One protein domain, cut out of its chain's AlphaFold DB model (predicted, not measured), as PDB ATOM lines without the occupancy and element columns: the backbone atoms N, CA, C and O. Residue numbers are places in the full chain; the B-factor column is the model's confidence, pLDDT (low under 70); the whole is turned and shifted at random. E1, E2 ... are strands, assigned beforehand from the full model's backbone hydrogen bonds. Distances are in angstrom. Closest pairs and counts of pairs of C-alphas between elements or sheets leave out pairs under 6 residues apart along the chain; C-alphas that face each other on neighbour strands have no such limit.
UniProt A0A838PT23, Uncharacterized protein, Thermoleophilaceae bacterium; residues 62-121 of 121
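What this domain is: This is residues 62 to 121 of the 121 residues of an uncharacterized protein of Thermoleophilaceae bacterium (UniProt A0A838PT23). A long, strongly twisted ribbon of three strands, E1, E2 and E3 side by side, makes the body, with a loop extending it at each end; in the loop from E1 to E2, residues 78 to 83 stick out. After E3 the tail folds back over the sheet with residues 116 to 119. The printed part has 60 residues; the sheet's order E1, E2, E3 is also the chain order, a meander, each strand the antiparallel neighbour of the one before. The class is all strand, with under half of the residues in strands; the whole is loose, radius of gyration of the C-alphas 14.8 A, spanning 47 by 25 by 12 A.

Where its parts are: Find C-alpha 88 at (154.733, 206.168, 167.896); E2 runs 25.0 A from there, residues 88 to 96. E1, residues 65 to 72, begins at (165.069, 187.666, 161.165) and runs 22.4 A. E3, residues 106 to 113, bends by 59 degrees at residue 110.

How they stand to each other: E1 and E2 form a hairpin, 156 degrees; look at N 69 and O 91, 2.9 A. E2 and E3 form another, 152 degrees, with N 94 and O 108 at 2.9 A.

The domain as a whole: The farthest C-alphas, Lys 82 and Ala 99, are 47.0 A apart. The printed part has no cut; the E1 to E2 link is long. Residue 121 is under pLDDT 70.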
ATOM      1  N   LEU A  62     172.051 190.067 168.037       94.00
ATOM      2  CA  LEU A  62     170.689 189.761 167.599       94.00
ATOM      3  C   LEU A  62     170.715 188.715 166.481       94.00
ATOM      4  O   LEU A  62     171.577 188.717 165.604       94.00
ATOM      5  N   ARG A  63     169.745 187.801 166.496       95.25
ATOM      6  CA  ARG A  63     169.623 186.772 165.455       95.25
ATOM      7  C   ARG A  63     169.165 187.398 164.136       95.25
ATOM      8  O   ARG A  63     168.531 188.445 164.126       95.25
ATOM      9  N   ALA A  64     169.462 186.739 163.020       97.12
ATOM     10  CA  ALA A  64     168.826 187.098 161.756       97.12
ATOM     11  C   ALA A  64     167.304 186.880 161.846       97.12
ATOM     12  O   ALA A  64     166.857 185.927 162.494       97.12
ATOM     13  N   GLY A  65     166.526 187.746 161.200       97.44
ATOM     14  CA  GLY A  65     165.069 187.666 161.165       97.44
ATOM     15  C   GLY A  65     164.379 189.024 161.054       97.44
ATOM     16  O   GLY A  65     165.019 190.070 160.936       97.44
ATOM     17  N   GLN A  66     163.049 189.002 161.134       97.75
ATOM     18  CA  GLN A  66     162.214 190.200 161.059       97.75
ATOM     19  C   GLN A  66     162.029 190.856 162.420       97.75
ATOM     20  O   GLN A  66     161.652 190.208 163.398       97.75
ATOM     21  N   TYR A  67     162.224 192.168 162.443       96.88
ATOM     22  CA  TYR A  67     162.078 193.007 163.619       96.88
ATOM     23  C   TYR A  67     161.151 194.182 163.329       96.88
ATOM     24  O   TYR A  67     161.066 194.682 162.207       96.88
ATOM     25  N   GLU A  68     160.482 194.652 164.376       97.00
ATOM     26  CA  GLU A  68     159.761 195.916 164.373       97.00
ATOM     27  C   GLU A  68     160.483 196.902 165.294       97.00
ATOM     28  O   GLU A  68     160.493 196.744 166.515       97.00
ATOM     29  N   LEU A  69     161.113 197.916 164.699       96.69
ATOM     30  CA  LEU A  69     161.693 199.033 165.430       96.69
ATOM     31  C   LEU A  69     160.593 200.051 165.719       96.69
ATOM     32  O   LEU A  69     160.023 200.607 164.786       96.69
ATOM     33  N   VAL A  70     160.333 200.325 166.998       97.12
ATOM     34  CA  VAL A  70     159.341 201.314 167.433       97.12
ATOM     35  C   VAL A  70     160.036 202.493 168.098       97.12
ATOM     36  O   VAL A  70     160.673 202.339 169.138       97.12
ATOM     37  N   HIS A  71     159.848 203.683 167.540       95.81
ATOM     38  CA  HIS A  71     160.243 204.941 168.158       95.81
ATOM     39  C   HIS A  71     159.022 205.586 168.821       95.81
ATOM     40  O   HIS A  71     157.992 205.768 168.170       95.81
ATOM     41  N   ARG A  72     159.122 205.918 170.115       97.06
ATOM     42  CA  ARG A  72     158.055 206.586 170.877       97.06
ATOM     43  C   ARG A  72     158.550 207.909 171.434       97.06
ATOM     44  O   ARG A  72     159.490 207.927 172.222       97.06
ATOM     45  N   VAL A  73     157.876 208.993 171.073       95.62
ATOM     46  CA  VAL A  73     158.118 210.311 171.670       95.62
ATOM     47  C   VAL A  73     157.307 210.460 172.955       95.62
ATOM     48  O   VAL A  73     156.202 209.924 173.051       95.62
ATOM     49  N   ASN A  74     157.855 211.185 173.940       95.94
ATOM     50  CA  ASN A  74     157.193 211.447 175.226       95.94
ATOM     51  C   ASN A  74     156.657 210.159 175.890       95.94
ATOM     52  O   ASN A  74     155.495 210.070 176.285       95.94
ATOM     53  N   ALA A  75     157.490 209.112 175.920       96.25
ATOM     54  CA  ALA A  75     157.074 207.755 176.277       96.25
ATOM     55  C   ALA A  75     156.616 207.609 177.740       96.25
ATOM     56  O   ALA A  75     155.818 206.726 178.044       96.25
ATOM     57  N   ASP A  76     157.108 208.472 178.623       96.31
ATOM     58  CA  ASP A  76     156.717 208.561 180.032       96.31
ATOM     59  C   ASP A  76     155.512 209.492 180.264       96.31
ATOM     60  O   ASP A  76     154.968 209.534 181.366       96.31
ATOM     61  N   GLY A  77     155.069 210.219 179.232       95.38
ATOM     62  CA  GLY A  77     153.962 211.165 179.314       95.38
ATOM     63  C   GLY A  77     154.274 212.422 180.129       95.38
ATOM     64  O   GLY A  77     153.337 213.105 180.548       95.38
ATOM     65  N   THR A  78     155.551 212.748 180.352       96.38
ATOM     66  CA  THR A  78     155.961 213.926 181.134       96.38
ATOM     67  C   THR A  78     155.472 215.236 180.504       96.38
ATOM     68  O   THR A  78     155.140 216.189 181.214       96.38
ATOM     69  N   LEU A  79     155.364 215.296 179.172       93.88
ATOM     70  CA  LEU A  79     154.765 216.429 178.466       93.88
ATOM     71  C   LEU A  79     153.262 216.214 178.247       93.88
ATOM     72  O   LEU A  79     152.807 215.142 177.834       93.88
ATOM     73  N   ARG A  80     152.464 217.262 178.475       96.31
ATOM     74  CA  ARG A  80     151.027 217.231 178.181       96.31
ATOM     75  C   ARG A  80     150.785 217.406 176.686       96.31
ATOM     76  O   ARG A  80     151.079 218.465 176.135       96.31
ATOM     77  N   GLU A  81     150.134 216.429 176.071       94.94
ATOM     78  CA  GLU A  81     149.779 216.453 174.653       94.94
ATOM     79  C   GLU A  81     148.269 216.339 174.437       94.94
ATOM     80  O   GLU A  81     147.528 215.806 175.262       94.94
ATOM     81  N   LYS A  82     147.782 216.854 173.300       93.69
ATOM     82  CA  LYS A  82     146.352 216.787 172.949       93.69
ATOM     83  C   LYS A  82     145.896 215.350 172.679       93.69
ATOM     84  O   LYS A  82     144.732 215.021 172.901       93.69
ATOM     85  N   ARG A  83     146.781 214.530 172.110       92.75
ATOM     86  CA  ARG A  83     146.547 213.133 171.732       92.75
ATOM     87  C   ARG A  83     147.876 212.394 171.846       92.75
ATOM     88  O   ARG A  83     148.853 212.881 171.308       92.75
ATOM     89  N   TYR A  84     147.866 211.231 172.492       94.69
ATOM     90  CA  TYR A  84     149.041 210.358 172.638       94.69
ATOM     91  C   TYR A  84     149.026 209.168 171.664       94.69
ATOM     92  O   TYR A  84     150.011 208.451 171.515       94.69
ATOM     93  N   ALA A  85     147.892 208.929 170.994       93.88
ATOM     94  CA  ALA A  85     147.694 207.772 170.119       93.88
ATOM     95  C   ALA A  85     148.610 207.775 168.879       93.88
ATOM     96  O   ALA A  85     148.788 206.734 168.258       93.88
ATOM     97  N   ASN A  86     149.186 208.927 168.529       93.25
ATOM     98  CA  ASN A  86     150.074 209.131 167.385       93.25
ATOM     99  C   ASN A  86     151.538 209.382 167.793       93.25
ATOM    100  O   ASN A  86     152.316 209.861 166.974       93.25
ATOM    101  N   ASN A  87     151.918 209.066 169.035       96.00
ATOM    102  CA  ASN A  87     153.273 209.294 169.558       96.00
ATOM    103  C   ASN A  87     154.276 208.198 169.183       96.00
ATOM    104  O   ASN A  87     155.397 208.184 169.689       96.00
ATOM    105  N   ALA A  88     153.876 207.250 168.341       97.06
ATOM    106  CA  ALA A  88     154.733 206.168 167.896       97.06
ATOM    107  C   ALA A  88     154.879 206.189 166.378       97.06
ATOM    108  O   ALA A  88     153.907 206.425 165.663       97.06
ATOM    109  N   ALA A  89     156.080 205.876 165.914       96.06
ATOM    110  CA  ALA A  89     156.354 205.483 164.543       96.06
ATOM    111  C   ALA A  89     157.105 204.153 164.569       96.06
ATOM    112  O   ALA A  89     157.923 203.925 165.466       96.06
ATOM    113  N   SER A  90     156.846 203.281 163.599       97.25
ATOM    114  CA  SER A  90     157.537 202.002 163.495       97.25
ATOM    115  C   SER A  90     158.072 201.717 162.099       97.25
ATOM    116  O   SER A  90     157.605 202.252 161.088       97.25
ATOM    117  N   VAL A  91     159.102 200.879 162.060       96.94
ATOM    118  CA  VAL A  91     159.696 200.336 160.844       96.94
ATOM    119  C   VAL A  91     159.815 198.831 161.015       96.94
ATOM    120  O   VAL A  91     160.453 198.365 161.961       96.94
ATOM    121  N   ARG A  92     159.235 198.074 160.084       97.62
ATOM    122  CA  ARG A  92     159.471 196.633 159.980       97.62
ATOM    123  C   ARG A  92     160.672 196.405 159.072       97.62
ATOM    124  O   ARG A  92     160.705 196.943 157.964       97.62
ATOM    125  N   PHE A  93     161.654 195.640 159.530       97.12
ATOM    126  CA  PHE A  93     162.875 195.376 158.772       97.12
ATOM    127  C   PHE A  93     163.369 193.940 158.948       97.12
ATOM    128  O   PHE A  93     163.144 193.318 159.984       97.12
ATOM    129  N   GLU A  94     164.048 193.427 157.929       98.12
ATOM    130  CA  GLU A  94     164.783 192.164 157.975       98.12
ATOM    131  C   GLU A  94     166.230 192.447 158.389       98.12
ATOM    132  O   GLU A  94     166.921 193.245 157.748       98.12
ATOM    133  N   LEU A  95     166.691 191.794 159.455       98.00
ATOM    134  CA  LEU A  95     168.081 191.800 159.893       98.00
ATOM    135  C   LEU A  95     168.782 190.545 159.376       98.00
ATOM    136  O   LEU A  95     168.330 189.425 159.601       98.00
ATOM    137  N   SER A  96     169.929 190.726 158.729       97.50
ATOM    138  CA  SER A  96     170.764 189.627 158.245       97.50
ATOM    139  C   SER A  96     172.242 189.881 158.531       97.50
ATOM    140  O   SER A  96     172.678 191.025 158.670       97.50
ATOM    141  N   TRP A  97     173.012 188.793 158.583       96.81
ATOM    142  CA  TRP A  97     174.440 188.785 158.903       96.81
ATOM    143  C   TRP A  97     175.224 188.082 157.786       96.81
ATOM    144  O   TRP A  97     175.583 186.913 157.934       96.81
ATOM    145  N   PRO A  98     175.463 188.745 156.638       94.56
ATOM    146  CA  PRO A  98     176.020 188.089 155.451       94.56
ATOM    147  C   PRO A  98     177.405 187.463 155.663       94.56
ATOM    148  O   PRO A  98     177.760 186.528 154.952       94.56
ATOM    149  N   ALA A  99     178.171 187.978 156.627       93.69
ATOM    150  CA  ALA A  99     179.516 187.518 156.966       93.69
ATOM    151  C   ALA A  99     179.626 186.927 158.391       93.69
ATOM    152  O   ALA A  99     180.729 186.653 158.848       93.69
ATOM    153  N   GLY A 100     178.503 186.693 159.082       89.38
ATOM    154  CA  GLY A 100     178.475 186.240 160.480       89.38
ATOM    155  C   GLY A 100     178.045 187.330 161.470       89.38
ATOM    156  O   GLY A 100     177.997 188.508 161.129       89.38
ATOM    157  N   THR A 101     177.670 186.929 162.689       86.44
ATOM    158  CA  THR A 101     177.028 187.799 163.701       86.44
ATOM    159  C   THR A 101     177.952 188.825 164.354       86.44
ATOM    160  O   THR A 101     177.460 189.739 165.010       86.44
ATOM    161  N   ASP A 102     179.263 188.670 164.177       87.50
ATOM    162  CA  ASP A 102     180.282 189.602 164.677       87.50
ATOM    163  C   ASP A 102     180.714 190.619 163.602       87.50
ATOM    164  O   ASP A 102     181.515 191.514 163.862       87.50
ATOM    165  N   GLU A 103     180.178 190.492 162.384       90.62
ATOM    166  CA  GLU A 103     180.492 191.336 161.231       90.62
ATOM    167  C   GLU A 103     179.385 192.358 160.956       90.62
ATOM    168  O   GLU A 103     178.329 192.358 161.582       90.62
ATOM    169  N   ARG A 104     179.585 193.249 159.979       93.00
ATOM    170  CA  ARG A 104     178.590 194.280 159.646       93.00
ATOM    171  C   ARG A 104     177.222 193.661 159.270       93.00
ATOM    172  O   ARG A 104     177.145 192.929 158.276       93.00
ATOM    173  N   PRO A 105     176.121 194.034 159.955       95.69
ATOM    174  CA  PRO A 105     174.787 193.571 159.593       95.69
ATOM    175  C   PRO A 105     174.260 194.273 158.336       95.69
ATOM    176  O   PRO A 105     174.652 195.398 158.001       95.69
ATOM    177  N   ARG A 106     173.286 193.642 157.677       96.44
ATOM    178  CA  ARG A 106     172.403 194.278 156.692       96.44
ATOM    179  C   ARG A 106     170.995 194.368 157.277       96.44
ATOM    180  O   ARG A 106     170.427 193.354 157.671       96.44
ATOM    181  N   ALA A 107     170.439 195.578 157.278       96.50
ATOM    182  CA  ALA A 107     169.058 195.853 157.651       96.50
ATOM    183  C   ALA A 107     168.281 196.314 156.412       96.50
ATOM    184  O   ALA A 107     168.615 197.335 155.808       96.50
ATOM    185  N   GLU A 108     167.262 195.557 156.020       97.69
ATOM    186  CA  GLU A 108     166.403 195.875 154.881       97.69
ATOM    187  C   GLU A 108     165.018 196.287 155.363       97.69
ATOM    188  O   GLU A 108     164.313 195.507 155.995       97.69
ATOM    189  N   VAL A 109     164.625 197.529 155.080       97.12
ATOM    190  CA  VAL A 109     163.310 198.034 155.480       97.12
ATOM    191  C   VAL A 109     162.228 197.412 154.605       97.12
ATOM    192  O   VAL A 109     162.197 197.653 153.401       97.12
ATOM    193  N   LEU A 110     161.313 196.688 155.241       97.06
ATOM    194  CA  LEU A 110     160.151 196.064 154.615       97.06
ATOM    195  C   LEU A 110     158.950 197.017 154.614       97.06
ATOM    196  O   LEU A 110     158.223 197.097 153.630       97.06
ATOM    197  N   GLU A 111     158.754 197.770 155.702       96.88
ATOM    198  CA  GLU A 111     157.604 198.667 155.852       96.88
ATOM    199  C   GLU A 111     157.893 199.854 156.779       96.88
ATOM    200  O   GLU A 111     158.719 199.755 157.689       96.88
ATOM    201  N   ARG A 112     157.211 200.987 156.556       96.44
ATOM    202  CA  ARG A 112     157.319 202.215 157.364       96.44
ATOM    203  C   ARG A 112     155.941 202.714 157.771       96.44
ATOM    204  O   ARG A 112     155.095 202.961 156.916       96.44
ATOM    205  N   CYS A 113     155.758 202.956 159.063       95.38
ATOM    206  CA  CYS A 113     154.464 203.257 159.660       95.38
ATOM    207  C   CYS A 113     154.579 204.505 160.533       95.38
ATOM    208  O   CYS A 113     155.015 204.461 161.679       95.38
ATOM    209  N   ALA A 114     154.209 205.656 159.968       91.25
ATOM    210  CA  ALA A 114     154.574 206.965 160.515       91.25
ATOM    211  C   ALA A 114     153.864 207.364 161.825       91.25
ATOM    212  O   ALA A 114     154.320 208.282 162.495       91.25
ATOM    213  N   THR A 115     152.730 206.741 162.164       91.88
ATOM    214  CA  THR A 115     151.881 207.154 163.306       91.88
ATOM    215  C   THR A 115     151.364 205.977 164.137       91.88
ATOM    216  O   THR A 115     150.368 206.094 164.847       91.88
ATOM    217  N   SER A 116     152.025 204.823 164.036       94.00
ATOM    218  CA  SER A 116     151.658 203.604 164.752       94.00
ATOM    219  C   SER A 116     152.893 202.936 165.340       94.00
ATOM    220  O   SER A 116     153.990 203.035 164.802       94.00
ATOM    221  N   ALA A 117     152.694 202.220 166.445       94.75
ATOM    222  CA  ALA A 117     153.710 201.339 167.007       94.75
ATOM    223  C   ALA A 117     153.808 199.993 166.283       94.75
ATOM    224  O   ALA A 117     154.725 199.236 166.567       94.75
ATOM    225  N   ARG A 118     152.827 199.681 165.433       92.44
ATOM    226  CA  ARG A 118     152.772 198.455 164.646       92.44
ATOM    227  C   ARG A 118     152.492 198.774 163.193       92.44
ATOM    228  O   ARG A 118     151.556 199.529 162.909       92.44
ATOM    229  N   CYS A 119     153.251 198.167 162.302       87.81
ATOM    230  CA  CYS A 119     152.888 198.076 160.904       87.81
ATOM    231  C   CYS A 119     151.770 197.048 160.730       87.81
ATOM    232  O   CYS A 119     151.801 195.971 161.330       87.81
ATOM    233  N   ALA A 120     150.725 197.421 159.990       76.00
ATOM    234  CA  ALA A 120     149.663 196.479 159.665       76.00
ATOM    235  C   ALA A 120     150.217 195.449 158.660       76.00
ATOM    236  O   ALA A 120     151.055 195.814 157.843       76.00
ATOM    237  N   PRO A 121     149.819 194.169 158.738       58.75
ATOM    238  CA  PRO A 121     150.200 193.184 157.731       58.75
ATOM    239  C   PRO A 121     149.635 193.502 156.344       58.75
ATOM    240  O   PRO A 121     148.532 194.096 156.265       58.75
TER     241      PRO A 121